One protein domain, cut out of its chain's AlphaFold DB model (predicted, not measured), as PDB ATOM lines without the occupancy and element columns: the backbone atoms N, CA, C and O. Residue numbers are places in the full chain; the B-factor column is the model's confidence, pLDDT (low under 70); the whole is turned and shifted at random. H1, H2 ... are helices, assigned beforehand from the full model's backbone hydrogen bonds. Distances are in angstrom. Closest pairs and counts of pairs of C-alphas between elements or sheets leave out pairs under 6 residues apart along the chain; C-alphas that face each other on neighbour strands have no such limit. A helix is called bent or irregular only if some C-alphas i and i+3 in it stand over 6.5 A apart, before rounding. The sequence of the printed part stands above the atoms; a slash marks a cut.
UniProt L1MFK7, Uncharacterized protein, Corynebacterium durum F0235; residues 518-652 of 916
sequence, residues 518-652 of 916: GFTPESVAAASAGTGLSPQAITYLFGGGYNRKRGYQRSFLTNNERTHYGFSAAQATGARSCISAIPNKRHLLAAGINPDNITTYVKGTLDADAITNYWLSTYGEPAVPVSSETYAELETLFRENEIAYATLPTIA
ATOM      1  N   GLY A 518     224.883 276.841 362.159       86.31
ATOM      2  CA  GLY A 518     226.049 277.276 361.387       86.31
ATOM      3  C   GLY A 518     225.759 277.440 359.892       86.31
ATOM      4  O   GLY A 518     224.605 277.539 359.481       86.31
ATOM      5  N   PHE A 519     226.812 277.523 359.074       91.69
ATOM      6  CA  PHE A 519     226.676 277.546 357.615       91.69
ATOM      7  C   PHE A 519     226.649 276.127 357.033       91.69
ATOM      8  O   PHE A 519     227.329 275.231 357.539       91.69
ATOM      9  N   THR A 520     225.912 275.931 355.940       92.50
ATOM     10  CA  THR A 520     225.859 274.654 355.224       92.50
ATOM     11  C   THR A 520     227.217 274.346 354.580       92.50
ATOM     12  O   THR A 520     227.786 275.223 353.916       92.50
ATOM     13  N   PRO A 521     227.759 273.120 354.734       93.69
ATOM     14  CA  PRO A 521     229.046 272.753 354.145       93.69
ATOM     15  C   PRO A 521     229.109 272.982 352.631       93.69
ATOM     16  O   PRO A 521     230.157 273.362 352.117       93.69
ATOM     17  N   GLU A 522     227.992 272.798 351.926       94.19
ATOM     18  CA  GLU A 522     227.892 272.957 350.476       94.19
ATOM     19  C   GLU A 522     228.089 274.416 350.044       94.19
ATOM     20  O   GLU A 522     228.868 274.681 349.127       94.19
ATOM     21  N   SER A 523     227.438 275.375 350.716       93.75
ATOM     22  CA  SER A 523     227.579 276.798 350.369       93.75
ATOM     23  C   SER A 523     228.969 277.338 350.721       93.75
ATOM     24  O   SER A 523     229.552 278.107 349.954       93.75
ATOM     25  N   VAL A 524     229.554 276.866 351.829       95.50
ATOM     26  CA  VAL A 524     230.937 277.182 352.215       95.50
ATOM     27  C   VAL A 524     231.936 276.601 351.214       95.50
ATOM     28  O   VAL A 524     232.872 277.296 350.819       95.50
ATOM     29  N   ALA A 525     231.751 275.351 350.779       93.94
ATOM     30  CA  ALA A 525     232.612 274.713 349.785       93.94
ATOM     31  C   ALA A 525     232.540 275.421 348.424       93.94
ATOM     32  O   ALA A 525     233.576 275.620 347.794       93.94
ATOM     33  N   ALA A 526     231.352 275.860 347.998       94.44
ATOM     34  CA  ALA A 526     231.186 276.630 346.767       94.44
ATOM     35  C   ALA A 526     231.912 277.988 346.835       94.44
ATOM     36  O   ALA A 526     232.682 278.318 345.933       94.44
ATOM     37  N   ALA A 527     231.752 278.740 347.932       95.06
ATOM     38  CA  ALA A 527     232.466 280.005 348.131       95.06
ATOM     39  C   ALA A 527     233.991 279.801 348.242       95.06
ATOM     40  O   ALA A 527     234.771 280.586 347.700       95.06
ATOM     41  N   SER A 528     234.430 278.726 348.904       95.00
ATOM     42  CA  SER A 528     235.841 278.325 348.963       95.00
ATOM     43  C   SER A 528     236.406 278.021 347.574       95.00
ATOM     44  O   SER A 528     237.496 278.485 347.251       95.00
ATOM     45  N   ALA A 529     235.661 277.307 346.727       91.69
ATOM     46  CA  ALA A 529     236.107 276.962 345.382       91.69
ATOM     47  C   ALA A 529     236.249 278.200 344.484       91.69
ATOM     48  O   ALA A 529     237.222 278.304 343.741       91.69
ATOM     49  N   GLY A 530     235.312 279.151 344.571       91.75
ATOM     50  CA  GLY A 530     235.343 280.365 343.753       91.75
ATOM     51  C   GLY A 530     236.372 281.412 344.195       91.75
ATOM     52  O   GLY A 530     236.907 282.138 343.361       91.75
ATOM     53  N   THR A 531     236.683 281.482 345.493       93.12
ATOM     54  CA  THR A 531     237.656 282.451 346.038       93.12
ATOM     55  C   THR A 531     239.062 281.883 346.217       93.12
ATOM     56  O   THR A 531     240.020 282.647 346.299       93.12
ATOM     57  N   GLY A 532     239.206 280.561 346.320       92.38
ATOM     58  CA  GLY A 532     240.451 279.895 346.716       92.38
ATOM     59  C   GLY A 532     240.737 279.937 348.225       92.38
ATOM     60  O   GLY A 532     241.704 279.331 348.686       92.38
ATOM     61  N   LEU A 533     239.905 280.610 349.027       93.75
ATOM     62  CA  LEU A 533     240.041 280.632 350.485       93.75
ATOM     63  C   LEU A 533     239.625 279.288 351.089       93.75
ATOM     64  O   LEU A 533     238.728 278.620 350.577       93.75
ATOM     65  N   SER A 534     240.226 278.895 352.214       94.38
ATOM     66  CA  SER A 534     239.833 277.659 352.901       94.38
ATOM     67  C   SER A 534     238.394 277.739 353.441       94.38
ATOM     68  O   SER A 534     237.936 278.823 353.824       94.38
ATOM     69  N   PRO A 535     237.682 276.603 353.576       95.69
ATOM     70  CA  PRO A 535     236.362 276.572 354.205       95.69
ATOM     71  C   PRO A 535     236.347 277.226 355.592       95.69
ATOM     72  O   PRO A 535     235.419 277.948 355.938       95.69
ATOM     73  N   GLN A 536     237.406 277.037 356.383       95.25
ATOM     74  CA  GLN A 536     237.525 277.644 357.706       95.25
ATOM     75  C   GLN A 536     237.761 279.155 357.630       95.25
ATOM     76  O   GLN A 536     237.271 279.866 358.500       95.25
ATOM     77  N   ALA A 537     238.474 279.668 356.620       93.38
ATOM     78  CA  ALA A 537     238.615 281.109 356.405       93.38
ATOM     79  C   ALA A 537     237.267 281.751 356.032       93.38
ATOM     80  O   ALA A 537     236.897 282.761 356.631       93.38
ATOM     81  N   ILE A 538     236.493 281.120 355.138       94.69
ATOM     82  CA  ILE A 538     235.123 281.541 354.793       94.69
ATOM     83  C   ILE A 538     234.227 281.536 356.040       94.69
ATOM     84  O   ILE A 538     233.666 282.571 356.402       94.69
ATOM     85  N   THR A 539     234.157 280.414 356.762       94.44
ATOM     86  CA  THR A 539     233.358 280.299 357.992       94.44
ATOM     87  C   THR A 539     233.815 281.280 359.070       94.44
ATOM     88  O   THR A 539     232.985 281.815 359.798       94.44
ATOM     89  N   TYR A 540     235.115 281.557 359.188       91.44
ATOM     90  CA  TYR A 540     235.630 282.538 360.142       91.44
ATOM     91  C   TYR A 540     235.177 283.960 359.794       91.44
ATOM     92  O   TYR A 540     234.661 284.657 360.669       91.44
ATOM     93  N   LEU A 541     235.327 284.371 358.528       90.44
ATOM     94  CA  LEU A 541     234.945 285.702 358.055       90.44
ATOM     95  C   LEU A 541     233.439 285.942 358.217       90.44
ATOM     96  O   LEU A 541     233.041 286.877 358.912       90.44
ATOM     97  N   PHE A 542     232.610 285.079 357.625       91.06
ATOM     98  CA  PHE A 542     231.149 285.224 357.643       91.06
ATOM     99  C   PHE A 542     230.522 284.811 358.983       91.06
ATOM    100  O   PHE A 542     229.404 285.206 359.286       91.06
ATOM    101  N   GLY A 543     231.246 284.065 359.824       87.88
ATOM    102  CA  GLY A 543     230.794 283.613 361.144       87.88
ATOM    103  C   GLY A 543     230.802 284.685 362.235       87.88
ATOM    104  O   GLY A 543     230.350 284.417 363.347       87.88
ATOM    105  N   GLY A 544     231.285 285.896 361.940       76.38
ATOM    106  CA  GLY A 544     231.465 286.972 362.922       76.38
ATOM    107  C   GLY A 544     232.861 287.004 363.556       76.38
ATOM    108  O   GLY A 544     233.094 287.714 364.537       76.38
ATOM    109  N   GLY A 545     233.819 286.255 363.002       64.50
ATOM    110  CA  GLY A 545     235.227 286.304 363.372       64.50
ATOM    111  C   GLY A 545     235.908 287.534 362.782       64.50
ATOM    112  O   GLY A 545     236.590 287.444 361.766       64.50
ATOM    113  N   TYR A 546     235.750 288.702 363.411       64.44
ATOM    114  CA  TYR A 546     236.370 289.935 362.918       64.44
ATOM    115  C   TYR A 546     237.505 290.447 363.830       64.44
ATOM    116  O   TYR A 546     237.371 290.532 365.046       64.44
ATOM    117  N   ASN A 547     238.655 290.762 363.214       57.44
ATOM    118  CA  ASN A 547     239.825 291.488 363.741       57.44
ATOM    119  C   ASN A 547     240.316 291.174 365.178       57.44
ATOM    120  O   ASN A 547     240.676 292.080 365.934       57.44
ATOM    121  N   ARG A 548     240.509 289.893 365.533       53.56
ATOM    122  CA  ARG A 548     241.282 289.521 366.741       53.56
ATOM    123  C   ARG A 548     242.802 289.622 366.498       53.56
ATOM    124  O   ARG A 548     243.498 288.613 366.389       53.56
ATOM    125  N   LYS A 549     243.348 290.836 366.360       51.84
ATOM    126  CA  LYS A 549     244.809 291.046 366.230       51.84
ATOM    127  C   LYS A 549     245.313 292.255 367.021       51.84
ATOM    128  O   LYS A 549     246.081 293.068 366.516       51.84
ATOM    129  N   ARG A 550     244.918 292.379 368.290       41.88
ATOM    130  CA  ARG A 550     245.723 293.156 369.246       41.88
ATOM    131  C   ARG A 550     246.545 292.202 370.110       41.88
ATOM    132  O   ARG A 550     246.030 291.561 371.017       41.88
ATOM    133  N   GLY A 551     247.840 292.139 369.798       46.50
ATOM    134  CA  GLY A 551     248.850 291.365 370.520       46.50
ATOM    135  C   GLY A 551     249.057 289.943 369.993       46.50
ATOM    136  O   GLY A 551     248.190 289.375 369.334       46.50
ATOM    137  N   TYR A 552     250.220 289.369 370.319       42.44
ATOM    138  CA  TYR A 552     250.615 287.963 370.120       42.44
ATOM    139  C   TYR A 552     249.744 286.982 370.941       42.44
ATOM    140  O   TYR A 552     250.243 286.088 371.626       42.44
ATOM    141  N   GLN A 553     248.423 287.158 370.949       48.88
ATOM    142  CA  GLN A 553     247.505 286.306 371.691       48.88
ATOM    143  C   GLN A 553     247.278 285.009 370.910       48.88
ATOM    144  O   GLN A 553     246.414 284.922 370.042       48.88
ATOM    145  N   ARG A 554     248.058 283.975 371.246       46.16
ATOM    146  CA  ARG A 554     247.937 282.613 370.686       46.16
ATOM    147  C   ARG A 554     246.559 281.963 370.908       46.16
ATOM    148  O   ARG A 554     246.256 280.965 370.267       46.16
ATOM    149  N   SER A 555     245.723 282.502 371.799       55.50
ATOM    150  CA  SER A 555     244.378 282.004 372.117       55.50
ATOM    151  C   SER A 555     243.325 283.093 371.909       55.50
ATOM    152  O   SER A 555     242.713 283.569 372.867       55.50
ATOM    153  N   PHE A 556     243.159 283.532 370.663       69.19
ATOM    154  CA  PHE A 556     242.186 284.571 370.339       69.19
ATOM    155  C   PHE A 556     240.750 284.046 370.445       69.19
ATOM    156  O   PHE A 556     239.930 284.765 370.996       69.19
ATOM    157  N   LEU A 557     240.458 282.815 369.993       77.94
ATOM    158  CA  LEU A 557     239.224 282.065 370.284       77.94
ATOM    159  C   LEU A 557     239.415 281.173 371.520       77.94
ATOM    160  O   LEU A 557     240.395 280.428 371.617       77.94
ATOM    161  N   THR A 558     238.463 281.216 372.452       79.69
ATOM    162  CA  THR A 558     238.390 280.284 373.588       79.69
ATOM    163  C   THR A 558     238.109 278.855 373.111       79.69
ATOM    164  O   THR A 558     237.702 278.634 371.972       79.69
ATOM    165  N   ASN A 559     238.303 277.855 373.978       82.31
ATOM    166  CA  ASN A 559     237.988 276.463 373.630       82.31
ATOM    167  C   ASN A 559     236.513 276.285 373.240       82.31
ATOM    168  O   ASN A 559     236.244 275.618 372.249       82.31
ATOM    169  N   ASN A 560     235.587 276.929 373.960       82.94
ATOM    170  CA  ASN A 560     234.154 276.848 373.668       82.94
ATOM    171  C   ASN A 560     233.818 277.501 372.325       82.94
ATOM    172  O   ASN A 560     233.104 276.906 371.527       82.94
ATOM    173  N   GLU A 561     234.393 278.671 372.035       84.69
ATOM    174  CA  GLU A 561     234.213 279.311 370.728       84.69
ATOM    175  C   GLU A 561     234.801 278.448 369.601       84.69
ATOM    176  O   GLU A 561     234.168 278.280 368.572       84.69
ATOM    177  N   ARG A 562     235.975 277.830 369.779       87.81
ATOM    178  CA  ARG A 562     236.528 276.922 368.758       87.81
ATOM    179  C   ARG A 562     235.634 275.709 368.516       87.81
ATOM    180  O   ARG A 562     235.430 275.354 367.362       87.81
ATOM    181  N   THR A 563     235.078 275.115 369.570       88.69
ATOM    182  CA  THR A 563     234.092 274.031 369.446       88.69
ATOM    183  C   THR A 563     232.848 274.497 368.694       88.69
ATOM    184  O   THR A 563     232.393 273.787 367.806       88.69
ATOM    185  N   HIS A 564     232.352 275.702 368.993       86.56
ATOM    186  CA  HIS A 564     231.199 276.307 368.317       86.56
ATOM    187  C   HIS A 564     231.430 276.518 366.814       86.56
ATOM    188  O   HIS A 564     230.569 276.206 366.004       86.56
ATOM    189  N   TYR A 565     232.625 276.970 366.426       88.50
ATOM    190  CA  TYR A 565     233.021 277.090 365.016       88.50
ATOM    191  C   TYR A 565     233.395 275.745 364.360       88.50
ATOM    192  O   TYR A 565     233.615 275.696 363.152       88.50
ATOM    193  N   GLY A 566     233.535 274.662 365.131       90.75
ATOM    194  CA  GLY A 566     234.050 273.380 364.637       90.75
ATOM    195  C   GLY A 566     235.545 273.398 364.285       90.75
ATOM    196  O   GLY A 566     235.990 272.618 363.446       90.75
ATOM    197  N   PHE A 567     236.336 274.287 364.896       92.31
ATOM    198  CA  PHE A 567     237.751 274.487 364.570       92.31
ATOM    199  C   PHE A 567     238.715 273.806 365.550       92.31
ATOM    200  O   PHE A 567     238.607 273.904 366.776       92.31
ATOM    201  N   SER A 568     239.787 273.230 365.010       92.50
ATOM    202  CA  SER A 568     241.014 272.971 365.766       92.50
ATOM    203  C   SER A 568     241.760 274.280 366.090       92.50
ATOM    204  O   SER A 568     241.456 275.352 365.567       92.50
ATOM    205  N   ALA A 569     242.767 274.224 366.970       88.44
ATOM    206  CA  ALA A 569     243.581 275.408 367.284       88.44
ATOM    207  C   ALA A 569     244.372 275.911 366.061       88.44
ATOM    208  O   ALA A 569     244.501 277.121 365.864       88.44
ATOM    209  N   ALA A 570     244.867 274.985 365.231       89.69
ATOM    210  CA  ALA A 570     245.583 275.309 364.000       89.69
ATOM    211  C   ALA A 570     244.638 275.924 362.959       89.69
ATOM    212  O   ALA A 570     244.939 276.985 362.426       89.69
ATOM    213  N   GLN A 571     243.453 275.333 362.764       93.25
ATOM    214  CA  GLN A 571     242.433 275.861 361.850       93.25
ATOM    215  C   GLN A 571     242.011 277.282 362.209       93.25
ATOM    216  O   GLN A 571     241.955 278.140 361.337       93.25
ATOM    217  N   ALA A 572     241.761 277.542 363.495       89.56
ATOM    218  CA  ALA A 572     241.455 278.881 363.975       89.56
ATOM    219  C   ALA A 572     242.594 279.858 363.638       89.56
ATOM    220  O   ALA A 572     242.352 280.910 363.048       89.56
ATOM    221  N   THR A 573     243.833 279.496 363.981       86.56
ATOM    222  CA  THR A 573     245.016 280.337 363.743       86.56
ATOM    223  C   THR A 573     245.155 280.691 362.265       86.56
ATOM    224  O   THR A 573     245.149 281.875 361.938       86.56
ATOM    225  N   GLY A 574     245.166 279.692 361.379       88.94
ATOM    226  CA  GLY A 574     245.329 279.925 359.947       88.94
ATOM    227  C   GLY A 574     244.146 280.630 359.292       88.94
ATOM    228  O   GLY A 574     244.362 281.511 358.469       88.94
ATOM    229  N   ALA A 575     242.904 280.331 359.694       90.56
ATOM    230  CA  ALA A 575     241.725 281.032 359.181       90.56
ATOM    231  C   ALA A 575     241.783 282.530 359.507       90.56
ATOM    232  O   ALA A 575     241.605 283.369 358.628       90.56
ATOM    233  N   ARG A 576     242.095 282.876 360.761       86.94
ATOM    234  CA  ARG A 576     242.238 284.274 361.184       86.94
ATOM    235  C   ARG A 576     243.330 284.988 360.402       86.94
ATOM    236  O   ARG A 576     243.110 286.121 359.989       86.94
ATOM    237  N   SER A 577     244.481 284.347 360.247       82.56
ATOM    238  CA  SER A 577     245.645 284.940 359.597       82.56
ATOM    239  C   SER A 577     245.466 285.126 358.094       82.56
ATOM    240  O   SER A 577     245.829 286.163 357.551       82.56
ATOM    241  N   CYS A 578     244.817 284.166 357.435       86.31
ATOM    242  CA  CYS A 578     244.384 284.307 356.051       86.31
ATOM    243  C   CYS A 578     243.440 285.512 355.900       86.31
ATOM    244  O   CYS A 578     243.702 286.425 355.125       86.31
ATOM    245  N   ILE A 579     242.397 285.601 356.734       86.69
ATOM    246  CA  ILE A 579     241.427 286.707 356.685       86.69
ATOM    247  C   ILE A 579     242.022 288.061 357.116       86.69
ATOM    248  O   ILE A 579     241.516 289.118 356.723       86.69
ATOM    249  N   SER A 580     243.071 288.093 357.943       79.25
ATOM    250  CA  SER A 580     243.715 289.358 358.309       79.25
ATOM    251  C   SER A 580     244.514 289.970 357.166       79.25
ATOM    252  O   SER A 580     244.525 291.198 357.087       79.25
ATOM    253  N   ALA A 581     245.067 289.143 356.278       77.62
ATOM    254  CA  ALA A 581     245.831 289.572 355.113       77.62
ATOM    255  C   ALA A 581     244.968 290.069 353.939       77.62
ATOM    256  O   ALA A 581     245.468 290.812 353.102       77.62
ATOM    257  N   ILE A 582     243.685 289.688 353.867       80.19
ATOM    258  CA  ILE A 582     242.797 290.073 352.757       80.19
ATOM    259  C   ILE A 582     242.467 291.579 352.823       80.19
ATOM    260  O   ILE A 582     241.835 292.019 353.800       80.19
ATOM    261  N   PRO A 583     242.818 292.367 351.786       74.38
ATOM    262  CA  PRO A 583     242.394 293.760 351.661       74.38
ATOM    263  C   PRO A 583     240.868 293.861 351.561       74.38
ATOM    264  O   PRO A 583     240.203 292.922 351.137       74.38
ATOM    265  N   ASN A 584     240.269 294.995 351.936       73.94
ATOM    266  CA  ASN A 584     238.859 295.298 351.622       73.94
ATOM    267  C   ASN A 584     237.819 294.220 352.023       73.94
ATOM    268  O   ASN A 584     236.709 294.158 351.495       73.94
ATOM    269  N   LYS A 585     238.120 293.371 353.017       81.62
ATOM    270  CA  LYS A 585     237.259 292.244 353.437       81.62
ATOM    271  C   LYS A 585     235.841 292.624 353.889       81.62
ATOM    272  O   LYS A 585     234.975 291.758 353.970       81.62
ATOM    273  N   ARG A 586     235.580 293.904 354.181       83.12
ATOM    274  CA  ARG A 586     234.227 294.407 354.479       83.12
ATOM    275  C   ARG A 586     233.313 294.351 353.257       83.12
ATOM    276  O   ARG A 586     232.141 294.034 353.406       83.12
ATOM    277  N   HIS A 587     233.829 294.594 352.057       85.38
ATOM    278  CA  HIS A 587     233.019 294.491 350.840       85.38
ATOM    279  C   HIS A 587     232.801 293.044 350.434       85.38
ATOM    280  O   HIS A 587     231.716 292.710 349.979       85.38
ATOM    281  N   LEU A 588     233.779 292.169 350.696       89.06
ATOM    282  CA  LEU A 588     233.592 290.724 350.556       89.06
ATOM    283  C   LEU A 588     232.453 290.226 351.465       89.06
ATOM    284  O   LEU A 588     231.601 289.460 351.021       89.06
ATOM    285  N   LEU A 589     232.384 290.721 352.709       89.88
ATOM    286  CA  LEU A 589     231.251 290.480 353.613       89.88
ATOM    287  C   LEU A 589     229.934 291.018 353.039       89.88
ATOM    288  O   LEU A 589     228.942 290.295 353.004       89.88
ATOM    289  N   ALA A 590     229.924 292.270 352.573       90.81
ATOM    290  CA  ALA A 590     228.731 292.891 352.003       90.81
ATOM    291  C   ALA A 590     228.213 292.146 350.759       90.81
ATOM    292  O   ALA A 590     227.001 292.031 350.579       90.81
ATOM    293  N   ALA A 591     229.113 291.623 349.923       90.06
ATOM    294  CA  ALA A 591     228.774 290.847 348.737       90.06
ATOM    295  C   ALA A 591     228.108 289.507 349.083       90.06
ATOM    296  O   ALA A 591     227.195 289.091 348.377       90.06
ATOM    297  N   GLY A 592     228.516 288.858 350.179       88.50
ATOM    298  CA  GLY A 592     227.993 287.544 350.572       88.50
ATOM    299  C   GLY A 592     226.629 287.542 351.260       88.50
ATOM    300  O   GLY A 592     226.132 286.467 351.598       88.50
ATOM    301  N   ILE A 593     226.013 288.709 351.464       89.19
ATOM    302  CA  ILE A 593     224.658 288.829 352.010       89.19
ATOM    303  C   ILE A 593     223.730 289.541 351.028       89.19
ATOM    304  O   ILE A 593     224.076 290.584 350.471       89.19
ATOM    305  N   ASN A 594     222.516 289.014 350.859       90.94
ATOM    306  CA  ASN A 594     221.428 289.666 350.136       90.94
ATOM    307  C   ASN A 594     220.352 290.146 351.135       90.94
ATOM    308  O   ASN A 594     219.607 289.309 351.653       90.94
ATOM    309  N   PRO A 595     220.242 291.460 351.412       90.25
ATOM    310  CA  PRO A 595     219.256 291.995 352.355       90.25
ATOM    311  C   PRO A 595     217.795 291.682 351.996       90.25
ATOM    312  O   PRO A 595     216.957 291.535 352.891       90.25
ATOM    313  N   ASP A 596     217.471 291.538 350.709       90.12
ATOM    314  CA  ASP A 596     216.108 291.229 350.249       90.12
ATOM    315  C   ASP A 596     215.712 289.779 350.557       90.12
ATOM    316  O   ASP A 596     214.533 289.471 350.717       90.12
ATOM    317  N   ASN A 597     216.701 288.891 350.705       88.75
ATOM    318  CA  ASN A 597     216.513 287.482 351.047       88.75
ATOM    319  C   ASN A 597     217.400 287.048 352.231       88.75
ATOM    320  O   ASN A 597     218.051 286.000 352.218       88.75
ATOM    321  N   ILE A 598     217.422 287.863 353.287       91.62
ATOM    322  CA  ILE A 598     218.267 287.625 354.465       91.62
ATOM    323  C   ILE A 598     217.956 286.298 355.179       91.62
ATOM    324  O   ILE A 598     218.838 285.694 355.784       91.62
ATOM    325  N   THR A 599     216.723 285.791 355.078       90.12
ATOM    326  CA  THR A 599     216.317 284.528 355.711       90.12
ATOM    327  C   THR A 599     217.144 283.334 355.227       90.12
ATOM    328  O   THR A 599     217.432 282.441 356.022       90.12
ATOM    329  N   THR A 600     217.563 283.309 353.957       90.25
ATOM    330  CA  THR A 600     218.453 282.262 353.427       90.25
ATOM    331  C   THR A 600     219.826 282.295 354.107       90.25
ATOM    332  O   THR A 600     220.335 281.247 354.507       90.25
ATOM    333  N   TYR A 601     220.375 283.493 354.321       90.69
ATOM    334  CA  TYR A 601     221.659 283.697 354.996       90.69
ATOM    335  C   TYR A 601     221.600 283.292 356.477       90.69
ATOM    336  O   TYR A 601     222.443 282.534 356.951       90.69
ATOM    337  N   VAL A 602     220.547 283.712 357.188       90.06
ATOM    338  CA  VAL A 602     220.316 283.386 358.612       90.06
ATOM    339  C   VAL A 602     220.132 281.884 358.839       90.06
ATOM    340  O   VAL A 602     220.517 281.360 359.878       90.06
ATOM    341  N   LYS A 603     219.580 281.171 357.851       88.62
ATOM    342  CA  LYS A 603     219.458 279.703 357.860       88.62
ATOM    343  C   LYS A 603     220.738 278.979 357.427       88.62
ATOM    344  O   LYS A 603     220.713 277.767 357.243       88.62
ATOM    345  N   GLY A 604     221.841 279.704 357.241       89.56
ATOM    346  CA  GLY A 604     223.159 279.127 357.001       89.56
ATOM    347  C   GLY A 604     223.554 278.944 355.542       89.56
ATOM    348  O   GLY A 604     224.557 278.291 355.282       89.56
ATOM    349  N   THR A 605     222.826 279.497 354.572       91.69
ATOM    350  CA  THR A 605     223.221 279.392 353.156       91.69
ATOM    351  C   THR A 605     223.907 280.675 352.686       91.69
ATOM    352  O   THR A 605     223.273 281.727 352.628       91.69
ATOM    353  N   LEU A 606     225.194 280.580 352.336       91.62
ATOM    354  CA  LEU A 606     225.958 281.678 351.731       91.62
ATOM    355  C   LEU A 606     225.615 281.851 350.245       91.62
ATOM    356  O   LEU A 606     225.442 280.867 349.525       91.62
ATOM    357  N   ASP A 607     225.603 283.100 349.775       92.38
ATOM    358  CA  ASP A 607     225.533 283.421 348.346       92.38
ATOM    359  C   ASP A 607     226.926 283.273 347.710       92.38
ATOM    360  O   ASP A 607     227.677 284.234 347.532       92.38
ATOM    361  N   ALA A 608     227.312 282.021 347.449       93.12
ATOM    362  CA  ALA A 608     228.634 281.682 346.931       93.12
ATOM    363  C   ALA A 608     228.930 282.334 345.570       93.12
ATOM    364  O   ALA A 608     230.076 282.718 345.324       93.12
ATOM    365  N   ASP A 609     227.918 282.508 344.719       94.25
ATOM    366  CA  ASP A 609     228.066 283.149 343.411       94.25
ATOM    367  C   ASP A 609     228.367 284.641 343.571       94.25
ATOM    368  O   ASP A 609     229.296 285.147 342.945       94.25
ATOM    369  N   ALA A 610     227.650 285.354 344.448       93.81
ATOM    370  CA  ALA A 610     227.932 286.762 344.723       93.81
ATOM    371  C   ALA A 610     229.326 286.966 345.339       93.81
ATOM    372  O   ALA A 610     230.053 287.875 344.930       93.81
ATOM    373  N   ILE A 611     229.731 286.091 346.269       94.94
ATOM    374  CA  ILE A 611     231.074 286.100 346.875       94.94
ATOM    375  C   ILE A 611     232.146 285.898 345.797       94.94
ATOM    376  O   ILE A 611     233.115 286.656 345.737       94.94
ATOM    377  N   THR A 612     231.957 284.903 344.929       94.56
ATOM    378  CA  THR A 612     232.894 284.563 343.851       94.56
ATOM    379  C   THR A 612     232.981 285.677 342.816       94.56
ATOM    380  O   THR A 612     234.076 286.093 342.450       94.56
ATOM    381  N   ASN A 613     231.843 286.219 342.384       94.62
ATOM    382  CA  ASN A 613     231.793 287.316 341.421       94.62
ATOM    383  C   ASN A 613     232.474 288.571 341.971       94.62
ATOM    384  O   ASN A 613     233.277 289.185 341.269       94.62
ATOM    385  N   TYR A 614     232.210 288.927 343.233       92.25
ATOM    386  CA  TYR A 614     232.906 290.033 343.884       92.25
ATOM    387  C   TYR A 614     234.417 289.779 343.916       92.25
ATOM    388  O   TYR A 614     235.186 290.641 343.486       92.25
ATOM    389  N   TRP A 615     234.837 288.589 344.359       92.19
ATOM    390  CA  TRP A 615     236.247 288.217 344.429       92.19
ATOM    391  C   TRP A 615     236.930 288.348 343.068       92.19
ATOM    392  O   TRP A 615     237.895 289.093 342.942       92.19
ATOM    393  N   LEU A 616     236.400 287.698 342.032       91.12
ATOM    394  CA  LEU A 616     236.985 287.717 340.692       91.12
ATOM    395  C   LEU A 616     236.958 289.114 340.061       91.12
ATOM    396  O   LEU A 616     237.915 289.493 339.395       91.12
ATOM    397  N   SER A 617     235.916 289.916 340.301       90.44
ATOM    398  CA  SER A 617     235.874 291.303 339.810       90.44
ATOM    399  C   SER A 617     236.900 292.218 340.487       90.44
ATOM    400  O   SER A 617     237.360 293.178 339.875       90.44
ATOM    401  N   THR A 618     237.267 291.914 341.735       85.88
ATOM    402  CA  THR A 618     238.208 292.711 342.535       85.88
ATOM    403  C   THR A 618     239.651 292.267 342.313       85.88
ATOM    404  O   THR A 618     240.553 293.095 342.236       85.88
ATOM    405  N   TYR A 619     239.867 290.955 342.221       84.38
ATOM    406  CA  TYR A 619     241.183 290.326 342.291       84.38
ATOM    407  C   TYR A 619     241.603 289.620 340.996       84.38
ATOM    408  O   TYR A 619     242.745 289.188 340.884       84.38
ATOM    409  N   GLY A 620     240.710 289.490 340.011       87.62
ATOM    410  CA  GLY A 620     240.977 288.891 338.697       87.62
ATOM    411  C   GLY A 620     241.027 287.359 338.681       87.62
ATOM    412  O   GLY A 620     240.554 286.743 337.730       87.62
ATOM    413  N   GLU A 621     241.545 286.737 339.739       87.44
ATOM    414  CA  GLU A 621     241.708 285.284 339.865       87.44
ATOM    415  C   GLU A 621     241.449 284.793 341.308       87.44
ATOM    416  O   GLU A 621     241.435 285.597 342.246       87.44
ATOM    417  N   PRO A 622     241.221 283.484 341.530       90.88
ATOM    418  CA  PRO A 622     241.168 282.904 342.873       90.88
ATOM    419  C   PRO A 622     242.519 282.980 343.604       90.88
ATOM    420  O   PRO A 622     243.579 282.955 342.979       90.88
ATOM    421  N   ALA A 623     242.493 283.008 344.938       91.31
ATOM    422  CA  ALA A 623     243.687 282.785 345.753       91.31
ATOM    423  C   ALA A 623     244.256 281.369 345.543       91.31
ATOM    424  O   ALA A 623     243.534 280.432 345.196       91.31
ATOM    425  N   VAL A 624     245.548 281.191 345.826       91.50
ATOM    426  CA  VAL A 624     246.166 279.866 345.934       91.50
ATOM    427  C   VAL A 624     245.514 279.112 347.092       91.50
ATOM    428  O   VAL A 624     245.609 279.569 348.236       91.50
ATOM    429  N   PRO A 625     244.899 277.941 346.846       91.25
ATOM    430  CA  PRO A 625     244.253 277.194 347.909       91.25
ATOM    431  C   PRO A 625     245.268 276.644 348.902       91.25
ATOM    432  O   PRO A 625     246.103 275.798 348.580       91.25
ATOM    433  N   VAL A 626     245.158 277.117 350.138       92.00
ATOM    434  CA  VAL A 626     245.959 276.675 351.279       92.00
ATOM    435  C   VAL A 626     245.005 276.345 352.420       92.00
ATOM    436  O   VAL A 626     244.168 277.164 352.801       92.00
ATOM    437  N   SER A 627     245.115 275.139 352.981       91.62
ATOM    438  CA  SER A 627     244.324 274.767 354.161       91.62
ATOM    439  C   SER A 627     244.700 275.630 355.368       91.62
ATOM    440  O   SER A 627     245.844 276.068 355.501       91.62
ATOM    441  N   SER A 628     243.767 275.858 356.295       92.62
ATOM    442  CA  SER A 628     244.063 276.678 357.477       92.62
ATOM    443  C   SER A 628     245.138 276.064 358.379       92.62
ATOM    444  O   SER A 628     245.885 276.786 359.029       92.62
ATOM    445  N   GLU A 629     245.261 274.740 358.425       91.06
ATOM    446  CA  GLU A 629     246.356 274.072 359.124       91.06
ATOM    447  C   GLU A 629     247.702 274.393 358.490       91.06
ATOM    448  O   GLU A 629     248.617 274.789 359.210       91.06
ATOM    449  N   THR A 630     247.817 274.280 357.165       89.19
ATOM    450  CA  THR A 630     249.073 274.618 356.491       89.19
ATOM    451  C   THR A 630     249.371 276.104 356.594       89.19
ATOM    452  O   THR A 630     250.516 276.464 356.834       89.19
ATOM    453  N   TYR A 631     248.363 276.976 356.517       90.38
ATOM    454  CA  TYR A 631     248.557 278.408 356.745       90.38
ATOM    455  C   TYR A 631     249.150 278.668 358.141       90.38
ATOM    456  O   TYR A 631     250.124 279.402 358.278       90.38
ATOM    457  N   ALA A 632     248.625 278.004 359.179       89.25
ATOM    458  CA  ALA A 632     249.159 278.103 360.538       89.25
ATOM    459  C   ALA A 632     250.579 277.519 360.678       89.25
ATOM    460  O   ALA A 632     251.356 277.997 361.502       89.25
ATOM    461  N   GLU A 633     250.928 276.488 359.902       86.69
ATOM    462  CA  GLU A 633     252.298 275.970 359.827       86.69
ATOM    463  C   GLU A 633     253.241 276.969 359.142       86.69
ATOM    464  O   GLU A 633     254.335 277.214 359.656       86.69
ATOM    465  N   LEU A 634     252.812 277.593 358.040       87.75
ATOM    466  CA  LEU A 634     253.582 278.607 357.313       87.75
ATOM    467  C   LEU A 634     253.887 279.824 358.191       87.75
ATOM    468  O   LEU A 634     255.011 280.307 358.160       87.75
ATOM    469  N   GLU A 635     252.969 280.254 359.060       85.69
ATOM    470  CA  GLU A 635     253.223 281.346 360.021       85.69
ATOM    471  C   GLU A 635     254.339 281.054 361.036       85.69
ATOM    472  O   GLU A 635     254.824 281.959 361.720       85.69
ATOM    473  N   THR A 636     254.743 279.791 361.190       83.81
ATOM    474  CA  THR A 636     255.899 279.449 362.032       83.81
ATOM    475  C   THR A 636     257.234 279.683 361.328       83.81
ATOM    476  O   THR A 636     258.272 279.681 361.996       83.81
ATOM    477  N   LEU A 637     257.200 279.871 360.008       81.81
ATOM    478  CA  LEU A 637     258.359 280.001 359.129       81.81
ATOM    479  C   LEU A 637     258.437 281.397 358.496       81.81
ATOM    480  O   LEU A 637     259.519 281.974 358.471       81.81
ATOM    481  N   PHE A 638     257.299 281.943 358.071       84.50
ATOM    482  CA  PHE A 638     257.190 283.157 357.265       84.50
ATOM    483  C   PHE A 638     256.343 284.227 357.952       84.50
ATOM    484  O   PHE A 638     255.495 283.948 358.809       84.50
ATOM    485  N   ARG A 639     256.561 285.479 357.558       78.00
ATOM    486  CA  ARG A 639     255.730 286.619 357.944       78.00
ATOM    487  C   ARG A 639     254.409 286.586 357.177       78.00
ATOM    488  O   ARG A 639     254.307 286.092 356.061       78.00
ATOM    489  N   GLU A 640     253.371 287.162 357.776       75.06
ATOM    490  CA  GLU A 640     252.021 287.174 357.197       75.06
ATOM    491  C   GLU A 640     251.967 287.819 355.807       75.06
ATOM    492  O   GLU A 640     251.243 287.332 354.947       75.06
ATOM    493  N   ASN A 641     252.739 288.884 355.579       73.19
ATOM    494  CA  ASN A 641     252.806 289.551 354.283       73.19
ATOM    495  C   ASN A 641     253.468 288.671 353.212       73.19
ATOM    496  O   ASN A 641     252.985 288.662 352.091       73.19
ATOM    497  N   GLU A 642     254.492 287.881 353.550       79.62
ATOM    498  CA  GLU A 642     255.106 286.917 352.616       79.62
ATOM    499  C   GLU A 642     254.100 285.842 352.192       79.62
ATOM    500  O   GLU A 642     253.957 285.543 351.007       79.62
ATOM    501  N   ILE A 643     253.333 285.313 353.153       85.69
ATOM    502  CA  ILE A 643     252.265 284.343 352.872       85.69
ATOM    503  C   ILE A 643     251.175 284.986 352.009       85.69
ATOM    504  O   ILE A 643     250.703 284.368 351.055       85.69
ATOM    505  N   ALA A 644     250.797 286.230 352.307       80.50
ATOM    506  CA  ALA A 644     249.820 286.978 351.528       80.50
ATOM    507  C   ALA A 644     250.281 287.187 350.079       80.50
ATOM    508  O   ALA A 644     249.499 286.910 349.177       80.50
ATOM    509  N   TYR A 645     251.538 287.583 349.846       79.19
ATOM    510  CA  TYR A 645     252.095 287.766 348.496       79.19
ATOM    511  C   TYR A 645     252.091 286.472 347.679       79.19
ATOM    512  O   TYR A 645     251.817 286.488 346.484       79.19
ATOM    513  N   ALA A 646     252.374 285.338 348.319       85.88
ATOM    514  CA  ALA A 646     252.386 284.052 347.633       85.88
ATOM    515  C   ALA A 646     250.976 283.504 347.353       85.88
ATOM    516  O   ALA A 646     250.777 282.786 346.371       85.88
ATOM    517  N   THR A 647     250.008 283.788 348.231       86.94
ATOM    518  CA  THR A 647     248.693 283.129 348.202       86.94
ATOM    519  C   THR A 647     247.571 283.987 347.642       86.94
ATOM    520  O   THR A 647     246.669 283.446 347.007       86.94
ATOM    521  N   LEU A 648     247.597 285.302 347.841       84.44
ATOM    522  CA  LEU A 648     246.561 286.191 347.333       84.44
ATOM    523  C   LEU A 648     246.869 286.629 345.892       84.44
ATOM    524  O   LEU A 648     248.029 286.709 345.496       84.44
ATOM    525  N   PRO A 649     245.840 286.957 345.094       77.88
ATOM    526  CA  PRO A 649     246.018 287.536 343.758       77.88
ATOM    527  C   PRO A 649     246.577 288.968 343.777       77.88
ATOM    528  O   PRO A 649     246.914 289.522 342.735       77.88
ATOM    529  N   THR A 650     246.602 289.606 344.952       64.12
ATOM    530  CA  THR A 650     246.927 291.024 345.113       64.12
ATOM    531  C   THR A 650     248.357 291.299 345.532       64.12
ATOM    532  O   THR A 650     248.907 290.637 346.407       64.12
ATOM    533  N   ILE A 651     248.813 292.439 345.004       51.09
ATOM    534  CA  ILE A 651     250.128 293.070 345.092       51.09
ATOM    535  C   ILE A 651     251.055 292.439 344.062       51.09
ATOM    536  O   ILE A 651     251.606 291.364 344.264       51.09
ATOM    537  N   ALA A 652     251.214 293.143 342.935       46.75
ATOM    538  CA  ALA A 652     252.451 293.060 342.182       46.75
ATOM    539  C   ALA A 652     253.559 293.240 343.216       46.75
ATOM    540  O   ALA A 652     253.712 294.345 343.734       46.75
TER     541      ALA A 652
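Overview. This is residues 518 to 652 of the 916 residues of an uncharacterized protein of Corynebacterium durum F0235 (UniProt L1MFK7). Helices cross one another in two groups, with the short helix H2 in the middle joining them: on one side H8 and H9 pack on the longest helix, H4, and on the other H1 and H7 run side by side with H5 across H7. Residues 595 to 600 of H6 stick out at one end, and H3 lies toward the rim near H4. The printed part has 135 residues with nine named helices, H1 to H9 in chain order, and no named strand; the class is all helix. The whole is compact, with a radius of gyration of the C-alphas of 14.2 A and spans of 43 by 40 by 24 A.

Along the chain. H4, residues 569 to 581, is 18.8 A long, from C-alpha 569 at (243.581, 275.408, 367.284) to C-alpha 581 at (245.831, 289.572, 355.113). H7, residues 608 to 619, is 15.9 A long, and H1, residues 521 to 531, is 15.3 A long from C-alpha 521 at (229.046, 272.753, 354.145). The shorter helices are H2, residues 535 to 542; H3, residues 559 to 565; H5, residues 585 to 591; H6, residues 595 to 602; H8, residues 628 to 634; and H9, residues 640 to 647. H6 is irregular: C-alphas 596 and 599 are 8.6 A apart.

Arrangement. H4 is the hub, touching three helices. It touches H8 about perpendicular, at 78 degrees; the closest C-alphas, of Gly 574 and Ser 628, are 4.3 A apart. With residues 577 to 581 alone it touches H9, closest at the C-alphas of Ala 581 and Ala 644, 6.0 A. It touches H2 at a steep tilt of 59 degrees, the same way, with the C-alphas of Ala 537 and Ala 575 closest at 4.2 A. H2 touches H1 about perpendicular, closest at the C-alphas of Ser 528 and Pro 535, 5.6 A. H1 touches H7 at a shallow tilt of 17 degrees, the same way; the closest C-alphas, of Ala 527 and Ala 608, are 4.4 A apart. H7, with residues 610 to 615 alone, touches H5, closest at the C-alphas of Ala 591 and Ile 611, 5.6 A. H3 is close to H4 but not clearly touching, with the C-alphas of Arg 562 and Ala 572 closest at 7.1 A. H6 touches no helix. Every O i to N i+4 pair is within hydrogen-bond range in H1 to H5 and H7 to H9; in H6 1 of 4 is, beside 2 of 5 O i to N i+3 pairs.

Size, cuts and confidence. The two C-alphas farthest apart, of Asp 596 and Leu 637, are 44.6 A apart. The printed part has no cut. The link from H2 to H3, residues 543 to 558, is long. Mean pLDDT of the printed part is 84.6, and residues 545 to 556 and 650 to 652 are under 70.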